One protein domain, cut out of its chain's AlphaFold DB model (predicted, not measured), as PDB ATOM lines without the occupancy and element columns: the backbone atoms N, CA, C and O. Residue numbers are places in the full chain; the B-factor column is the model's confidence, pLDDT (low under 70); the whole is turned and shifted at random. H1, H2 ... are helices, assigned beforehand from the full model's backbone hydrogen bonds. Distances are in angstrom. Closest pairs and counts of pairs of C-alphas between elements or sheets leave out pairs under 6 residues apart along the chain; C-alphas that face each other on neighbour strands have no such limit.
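AT A GLANCE: This is residues 2 to 60 of the 99 residues of the protein "Unannotated protein" of freshwater metagenome (UniProt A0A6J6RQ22). This domain has little regular structure: it is mostly winding loops, with a tiny helix, H1, towards one end of the long axis and a short helix, H2, nearer the middle. After H2, residues 39 to 60 loop out and fold back past it, towards the other end; residues 15 to 20 stick out. The 59 printed residues hold H1, then H2, and no named strand; the class is all helix, though only 10 residues are in named elements. The whole is only just compact, close to loose, with a radius of gyration of the C-alphas of 12.3 A and spans of 39 by 26 by 21 A.

HOW THE PARTS SIT: H1, residues 14 to 17, and H2, residues 33 to 38, are apart, joined by a long link of 15 residues. In H2 every O i to N i+4 pair is within hydrogen-bond range; H1 is too short for such a pair, but its one O i to N i+3 pair is within range.

IN THESE COORDINATES: H1 begins at C-alpha 14 (17.367, 38.329, 49.532) and measures 5.3 A. H2 measures 8.8 A and ends at C-alpha 38 (1.083, 42.289, 45.210).

THE WHOLE: The C-alphas farthest apart, of Ala 15 and Arg 60, are 39.6 A apart. The printed part has no cut. Residues 43 to 48 have pLDDT under 70.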
ATOM      1  N   ARG A   2       8.211  45.212  51.375       89.31
ATOM      2  CA  ARG A   2       7.357  46.419  51.372       89.31
ATOM      3  C   ARG A   2       8.201  47.659  51.060       89.31
ATOM      4  O   ARG A   2       9.283  47.817  51.616       89.31
ATOM      5  N   ASP A   3       7.705  48.528  50.186       89.31
ATOM      6  CA  ASP A   3       8.282  49.850  49.940       89.31
ATOM      7  C   ASP A   3       7.598  50.868  50.863       89.31
ATOM      8  O   ASP A   3       6.407  51.153  50.733       89.31
ATOM      9  N   THR A   4       8.340  51.392  51.836       87.12
ATOM     10  CA  THR A   4       7.823  52.340  52.833       87.12
ATOM     11  C   THR A   4       7.598  53.743  52.276       87.12
ATOM     12  O   THR A   4       6.861  54.513  52.883       87.12
ATOM     13  N   THR A   5       8.205  54.077  51.137       87.69
ATOM     14  CA  THR A   5       8.092  55.398  50.507       87.69
ATOM     15  C   THR A   5       6.834  55.485  49.653       87.69
ATOM     16  O   THR A   5       6.103  56.468  49.720       87.69
ATOM     17  N   THR A   6       6.563  54.447  48.856       85.31
ATOM     18  CA  THR A   6       5.408  54.415  47.940       85.31
ATOM     19  C   THR A   6       4.195  53.686  48.522       85.31
ATOM     20  O   THR A   6       3.095  53.789  47.982       85.31
ATOM     21  N   GLY A   7       4.382  52.917  49.599       84.38
ATOM     22  CA  GLY A   7       3.369  52.003  50.134       84.38
ATOM     23  C   GLY A   7       3.148  50.752  49.273       84.38
ATOM     24  O   GLY A   7       2.243  49.969  49.561       84.38
ATOM     25  N   GLY A   8       3.946  50.568  48.215       88.69
ATOM     26  CA  GLY A   8       3.891  49.422  47.317       88.69
ATOM     27  C   GLY A   8       4.739  48.237  47.781       88.69
ATOM     28  O   GLY A   8       5.157  48.127  48.937       88.69
ATOM     29  N   VAL A   9       5.013  47.334  46.845       90.44
ATOM     30  CA  VAL A   9       5.922  46.199  47.036       90.44
ATOM     31  C   VAL A   9       6.892  46.133  45.868       90.44
ATOM     32  O   VAL A   9       6.552  46.511  44.750       90.44
ATOM     33  N   LYS A  10       8.100  45.641  46.134       87.56
ATOM     34  CA  LYS A  10       9.121  45.410  45.110       87.56
ATOM     35  C   LYS A  10       9.798  44.059  45.303       87.56
ATOM     36  O   LYS A  10       9.945  43.589  46.441       87.56
ATOM     37  N   VAL A  11      10.210  43.466  44.187       87.00
ATOM     38  CA  VAL A  11      11.060  42.273  44.153       87.00
ATOM     39  C   VAL A  11      12.508  42.717  44.335       87.00
ATOM     40  O   VAL A  11      12.935  43.705  43.744       87.00
ATOM     41  N   VAL A  12      13.225  42.026  45.213       88.19
ATOM     42  CA  VAL A  12      14.637  42.259  45.533       88.19
ATOM     43  C   VAL A  12      15.290  40.909  45.783       88.19
ATOM     44  O   VAL A  12      14.608  39.979  46.225       88.19
ATOM     45  N   GLU A  13      16.589  40.812  45.537       89.94
ATOM     46  CA  GLU A  13      17.362  39.637  45.920       89.94
ATOM     47  C   GLU A  13      17.542  39.615  47.438       89.94
ATOM     48  O   GLU A  13      17.939  40.608  48.050       89.94
ATOM     49  N   VAL A  14      17.259  38.474  48.069       92.12
ATOM     50  CA  VAL A  14      17.367  38.329  49.532       92.12
ATOM     51  C   VAL A  14      18.807  38.541  50.004       92.12
ATOM     52  O   VAL A  14      19.019  39.086  51.084       92.12
ATOM     53  N   ALA A  15      19.791  38.189  49.171       95.25
ATOM     54  CA  ALA A  15      21.207  38.415  49.447       95.25
ATOM     55  C   ALA A  15      21.546  39.898  49.705       95.25
ATOM     56  O   ALA A  15      22.469  40.175  50.467       95.25
ATOM     57  N   ASP A  16      20.785  40.833  49.125       93.50
ATOM     58  CA  ASP A  16      21.049  42.272  49.233       93.50
ATOM     59  C   ASP A  16      20.364  42.925  50.443       93.50
ATOM     60  O   ASP A  16      20.793  43.986  50.900       93.50
ATOM     61  N   VAL A  17      19.277  42.330  50.951       91.88
ATOM     62  CA  VAL A  17      18.405  42.958  51.967       91.88
ATOM     63  C   VAL A  17      18.240  42.149  53.254       91.88
ATOM     64  O   VAL A  17      17.724  42.682  54.235       91.88
ATOM     65  N   GLY A  18      18.675  40.888  53.266       93.88
ATOM     66  CA  GLY A  18      18.475  39.960  54.378       93.88
ATOM     67  C   GLY A  18      17.039  39.429  54.488       93.88
ATOM     68  O   GLY A  18      16.094  39.959  53.898       93.88
ATOM     69  N   GLU A  19      16.864  38.355  55.261       94.31
ATOM     70  CA  GLU A  19      15.561  37.691  55.437       94.31
ATOM     71  C   GLU A  19      14.550  38.549  56.211       94.31
ATOM     72  O   GLU A  19      13.350  38.464  55.956       94.31
ATOM     73  N   ASP A  20      15.021  39.452  57.073       92.94
ATOM     74  CA  ASP A  20      14.171  40.364  57.852       92.94
ATOM     75  C   ASP A  20      13.351  41.327  56.970       92.94
ATOM     76  O   ASP A  20      12.344  41.887  57.407       92.94
ATOM     77  N   ALA A  21      13.756  41.524  55.711       90.81
ATOM     78  CA  ALA A  21      13.048  42.357  54.740       90.81
ATOM     79  C   ALA A  21      11.947  41.603  53.961       90.81
ATOM     80  O   ALA A  21      11.241  42.205  53.132       90.81
ATOM     81  N   LEU A  22      11.793  40.291  54.179       91.56
ATOM     82  CA  LEU A  22      10.782  39.481  53.507       91.56
ATOM     83  C   LEU A  22       9.372  39.902  53.929       91.56
ATOM     84  O   LEU A  22       9.033  40.027  55.102       91.56
ATOM     85  N   LEU A  23       8.519  40.117  52.928       92.06
ATOM     86  CA  LEU A  23       7.112  40.410  53.154       92.06
ATOM     87  C   LEU A  23       6.352  39.093  53.304       92.06
ATOM     88  O   LEU A  23       6.269  38.326  52.346       92.06
ATOM     89  N   VAL A  24       5.746  38.878  54.467       93.69
ATOM     90  CA  VAL A  24       4.790  37.787  54.684       93.69
ATOM     91  C   VAL A  24       3.391  38.288  54.334       93.69
ATOM     92  O   VAL A  24       2.923  39.281  54.889       93.69
ATOM     93  N   HIS A  25       2.740  37.629  53.376       94.62
ATOM     94  CA  HIS A  25       1.394  37.985  52.928       94.62
ATOM     95  C   HIS A  25       0.326  37.297  53.782       94.62
ATOM     96  O   HIS A  25       0.323  36.073  53.898       94.62
ATOM     97  N   ASP A  26      -0.603  38.085  54.321       96.38
ATOM     98  CA  ASP A  26      -1.820  37.612  54.980       96.38
ATOM     99  C   ASP A  26      -3.034  37.948  54.099       96.38
ATOM    100  O   ASP A  26      -3.406  39.115  53.934       96.38
ATOM    101  N   ALA A  27      -3.657  36.917  53.528       97.25
ATOM    102  CA  ALA A  27      -4.822  37.066  52.661       97.25
ATOM    103  C   ALA A  27      -6.082  37.526  53.417       97.25
ATOM    104  O   ALA A  27      -6.987  38.089  52.791       97.25
ATOM    105  N   HIS A  28      -6.137  37.311  54.732       97.38
ATOM    106  CA  HIS A  28      -7.282  37.625  55.589       97.38
ATOM    107  C   HIS A  28      -7.190  39.011  56.228       97.38
ATOM    108  O   HIS A  28      -8.156  39.456  56.853       97.38
ATOM    109  N   SER A  29      -6.077  39.725  56.024       95.25
ATOM    110  CA  SER A  29      -5.896  41.086  56.526       95.25
ATOM    111  C   SER A  29      -7.074  41.991  56.120       95.25
ATOM    112  O   SER A  29      -7.419  42.094  54.931       95.25
ATOM    113  N   PRO A  30      -7.708  42.701  57.074       93.81
ATOM    114  CA  PRO A  30      -8.809  43.604  56.758       93.81
ATOM    115  C   PRO A  30      -8.351  44.769  55.873       93.81
ATOM    116  O   PRO A  30      -9.140  45.226  55.039       93.81
ATOM    117  N   ASP A  31      -7.090  45.194  56.002       93.12
ATOM    118  CA  ASP A  31      -6.455  46.203  55.154       93.12
ATOM    119  C   ASP A  31      -6.076  45.600  53.785       93.12
ATOM    120  O   ASP A  31      -5.242  44.689  53.718       93.12
ATOM    121  N   PRO A  32      -6.674  46.073  52.675       94.25
ATOM    122  CA  PRO A  32      -6.401  45.542  51.347       94.25
ATOM    123  C   PRO A  32      -5.097  46.055  50.713       94.25
ATOM    124  O   PRO A  32      -4.756  45.593  49.621       94.25
ATOM    125  N   SER A  33      -4.373  46.997  51.334       93.12
ATOM    126  CA  SER A  33      -3.218  47.667  50.717       93.12
ATOM    127  C   SER A  33      -2.153  46.697  50.198       93.12
ATOM    128  O   SER A  33      -1.738  46.810  49.043       93.12
ATOM    129  N   THR A  34      -1.754  45.705  51.000       93.38
ATOM    130  CA  THR A  34      -0.744  44.710  50.594       93.38
ATOM    131  C   THR A  34      -1.240  43.820  49.452       93.38
ATOM    132  O   THR A  34      -0.507  43.590  48.492       93.38
ATOM    133  N   ALA A  35      -2.501  43.382  49.503       94.75
ATOM    134  CA  ALA A  35      -3.100  42.533  48.473       94.75
ATOM    135  C   ALA A  35      -3.104  43.217  47.093       94.75
ATOM    136  O   ALA A  35      -2.700  42.618  46.096       94.75
ATOM    137  N   PHE A  36      -3.491  44.497  47.043       92.19
ATOM    138  CA  PHE A  36      -3.455  45.295  45.810       92.19
ATOM    139  C   PHE A  36      -2.038  45.681  45.378       92.19
ATOM    140  O   PHE A  36      -1.794  45.938  44.198       92.19
ATOM    141  N   ALA A  37      -1.090  45.791  46.308       91.56
ATOM    142  CA  ALA A  37       0.307  46.004  45.956       91.56
ATOM    143  C   ALA A  37       0.881  44.762  45.252       91.56
ATOM    144  O   ALA A  37       1.470  44.891  44.181       91.56
ATOM    145  N   ILE A  38       0.633  43.563  45.793       91.19
ATOM    146  CA  ILE A  38       1.083  42.289  45.210       91.19
ATOM    147  C   ILE A  38       0.464  42.053  43.829       91.19
ATOM    148  O   ILE A  38       1.177  41.658  42.910       91.19
ATOM    149  N   SER A  39      -0.826  42.360  43.636       89.56
ATOM    150  CA  SER A  39      -1.498  42.150  42.343       89.56
ATOM    151  C   SER A  39      -0.916  42.974  41.187       89.56
ATOM    152  O   SER A  39      -1.208  42.684  40.030       89.56
ATOM    153  N   ARG A  40      -0.127  44.013  41.488       86.94
ATOM    154  CA  ARG A  40       0.507  44.906  40.506       86.94
ATOM    155  C   ARG A  40       1.976  44.570  40.237       86.94
ATOM    156  O   ARG A  40       2.585  45.214  39.392       86.94
ATOM    157  N   LEU A  41       2.550  43.562  40.902       83.88
ATOM    158  CA  LEU A  41       3.954  43.172  40.698       83.88
ATOM    159  C   LEU A  41       4.263  42.732  39.261       83.88
ATOM    160  O   LEU A  41       5.385  42.904  38.804       83.88
ATOM    161  N   THR A  42       3.280  42.208  38.529       73.06
ATOM    162  CA  THR A  42       3.456  41.782  37.131       73.06
ATOM    163  C   THR A  42       3.594  42.958  36.150       73.06
ATOM    164  O   THR A  42       4.085  42.771  35.041       73.06
ATOM    165  N   ASP A  43       3.201  44.175  36.541       65.44
ATOM    166  CA  ASP A  43       3.201  45.366  35.673       65.44
ATOM    167  C   ASP A  43       4.620  45.921  35.405       65.44
ATOM    168  O   ASP A  43       4.831  46.743  34.519       65.44
ATOM    169  N   SER A  44       5.650  45.452  36.124       59.78
ATOM    170  CA  SER A  44       7.005  46.023  36.067       59.78
ATOM    171  C   SER A  44       7.884  45.544  34.895       59.78
ATOM    172  O   SER A  44       9.108  45.535  35.009       59.78
ATOM    173  N   GLY A  45       7.300  45.129  33.765       54.97
ATOM    174  CA  GLY A  45       8.029  44.851  32.511       54.97
ATOM    175  C   GLY A  45       8.923  43.597  32.489       54.97
ATOM    176  O   GLY A  45       9.454  43.251  31.436       54.97
ATOM    177  N   TYR A  46       9.052  42.880  33.609       56.19
ATOM    178  CA  TYR A  46       9.786  41.617  33.728       56.19
ATOM    179  C   TYR A  46       8.804  40.463  33.950       56.19
ATOM    180  O   TYR A  46       8.444  40.120  35.072       56.19
ATOM    181  N   LEU A  47       8.367  39.846  32.851       55.19
ATOM    182  CA  LEU A  47       7.312  38.825  32.799       55.19
ATOM    183  C   LEU A  47       7.710  37.438  33.364       55.19
ATOM    184  O   LEU A  47       7.088  36.437  33.021       55.19
ATOM    185  N   ASN A  48       8.755  37.341  34.193       64.62
ATOM    186  CA  ASN A  48       9.292  36.047  34.644       64.62
ATOM    187  C   ASN A  48       8.729  35.576  35.995       64.62
ATOM    188  O   ASN A  48       8.879  34.405  36.334       64.62
ATOM    189  N   GLN A  49       8.095  36.457  36.779       70.94
ATOM    190  CA  GLN A  49       7.580  36.125  38.114       70.94
ATOM    191  C   GLN A  49       6.228  36.799  38.371       70.94
ATOM    192  O   GLN A  49       6.147  37.884  38.941       70.94
ATOM    193  N   SER A  50       5.152  36.132  37.956       82.81
ATOM    194  CA  SER A  50       3.786  36.533  38.301       82.81
ATOM    195  C   SER A  50       3.363  35.873  39.615       82.81
ATOM    196  O   SER A  50       3.392  34.643  39.694       82.81
ATOM    197  N   PRO A  51       2.947  36.639  40.639       86.56
ATOM    198  CA  PRO A  51       2.388  36.058  41.853       86.56
ATOM    199  C   PRO A  51       1.109  35.274  41.532       86.56
ATOM    200  O   PRO A  51       0.248  35.758  40.801       86.56
ATOM    201  N   ILE A  52       0.970  34.073  42.093       89.69
ATOM    202  CA  ILE A  52      -0.222  33.226  41.959       89.69
ATOM    203  C   ILE A  52      -0.686  32.825  43.357       89.69
ATOM    204  O   ILE A  52       0.129  32.503  44.219       89.69
ATOM    205  N   GLY A  53      -2.000  32.836  43.574       93.50
ATOM    206  CA  GLY A  53      -2.621  32.448  44.836       93.50
ATOM    207  C   GLY A  53      -3.748  33.394  45.233       93.50
ATOM    208  O   GLY A  53      -4.216  34.211  44.442       93.50
ATOM    209  N   ILE A  54      -4.189  33.276  46.482       95.88
ATOM    210  CA  ILE A  54      -5.231  34.135  47.042       95.88
ATOM    211  C   ILE A  54      -4.585  35.426  47.547       95.88
ATOM    212  O   ILE A  54      -3.919  35.444  48.580       95.88
ATOM    213  N   PHE A  55      -4.805  36.532  46.836       95.25
ATOM    214  CA  PHE A  55      -4.331  37.840  47.299       95.25
ATOM    215  C   PHE A  55      -5.214  38.410  48.406       95.25
ATOM    216  O   PHE A  55      -4.709  39.075  49.303       95.25
ATOM    217  N   ARG A  56      -6.524  38.148  48.376       97.06
ATOM    218  CA  ARG A  56      -7.457  38.633  49.395       97.06
ATOM    219  C   ARG A  56      -8.614  37.664  49.595       97.06
ATOM    220  O   ARG A  56      -9.289  37.311  48.634       97.06
ATOM    221  N   GLN A  57      -8.869  37.306  50.847       97.56
ATOM    222  CA  GLN A  57      -9.992  36.487  51.286       97.56
ATOM    223  C   GLN A  57     -10.549  37.086  52.575       97.56
ATOM    224  O   GLN A  57      -9.990  36.908  53.650       97.56
ATOM    225  N   VAL A  58     -11.651  37.825  52.465       96.25
ATOM    226  CA  VAL A  58     -12.284  38.494  53.607       96.25
ATOM    227  C   VAL A  58     -13.783  38.254  53.612       96.25
ATOM    228  O   VAL A  58     -14.411  38.170  52.558       96.25
ATOM    229  N   GLU A  59     -14.358  38.215  54.807       94.88
ATOM    230  CA  GLU A  59     -15.802  38.154  54.998       94.88
ATOM    231  C   GLU A  59     -16.382  39.573  55.056       94.88
ATOM    232  O   GLU A  59     -15.984  40.423  55.865       94.88
ATOM    233  N   ARG A  60     -17.317  39.857  54.146       92.75
ATOM    234  CA  ARG A  60     -18.062  41.116  54.068       92.75
ATOM    235  C   ARG A  60     -19.510  40.815  53.670       92.75
ATOM    236  O   ARG A  60     -19.713  39.914  52.857       92.75
TER     237      ARG A  60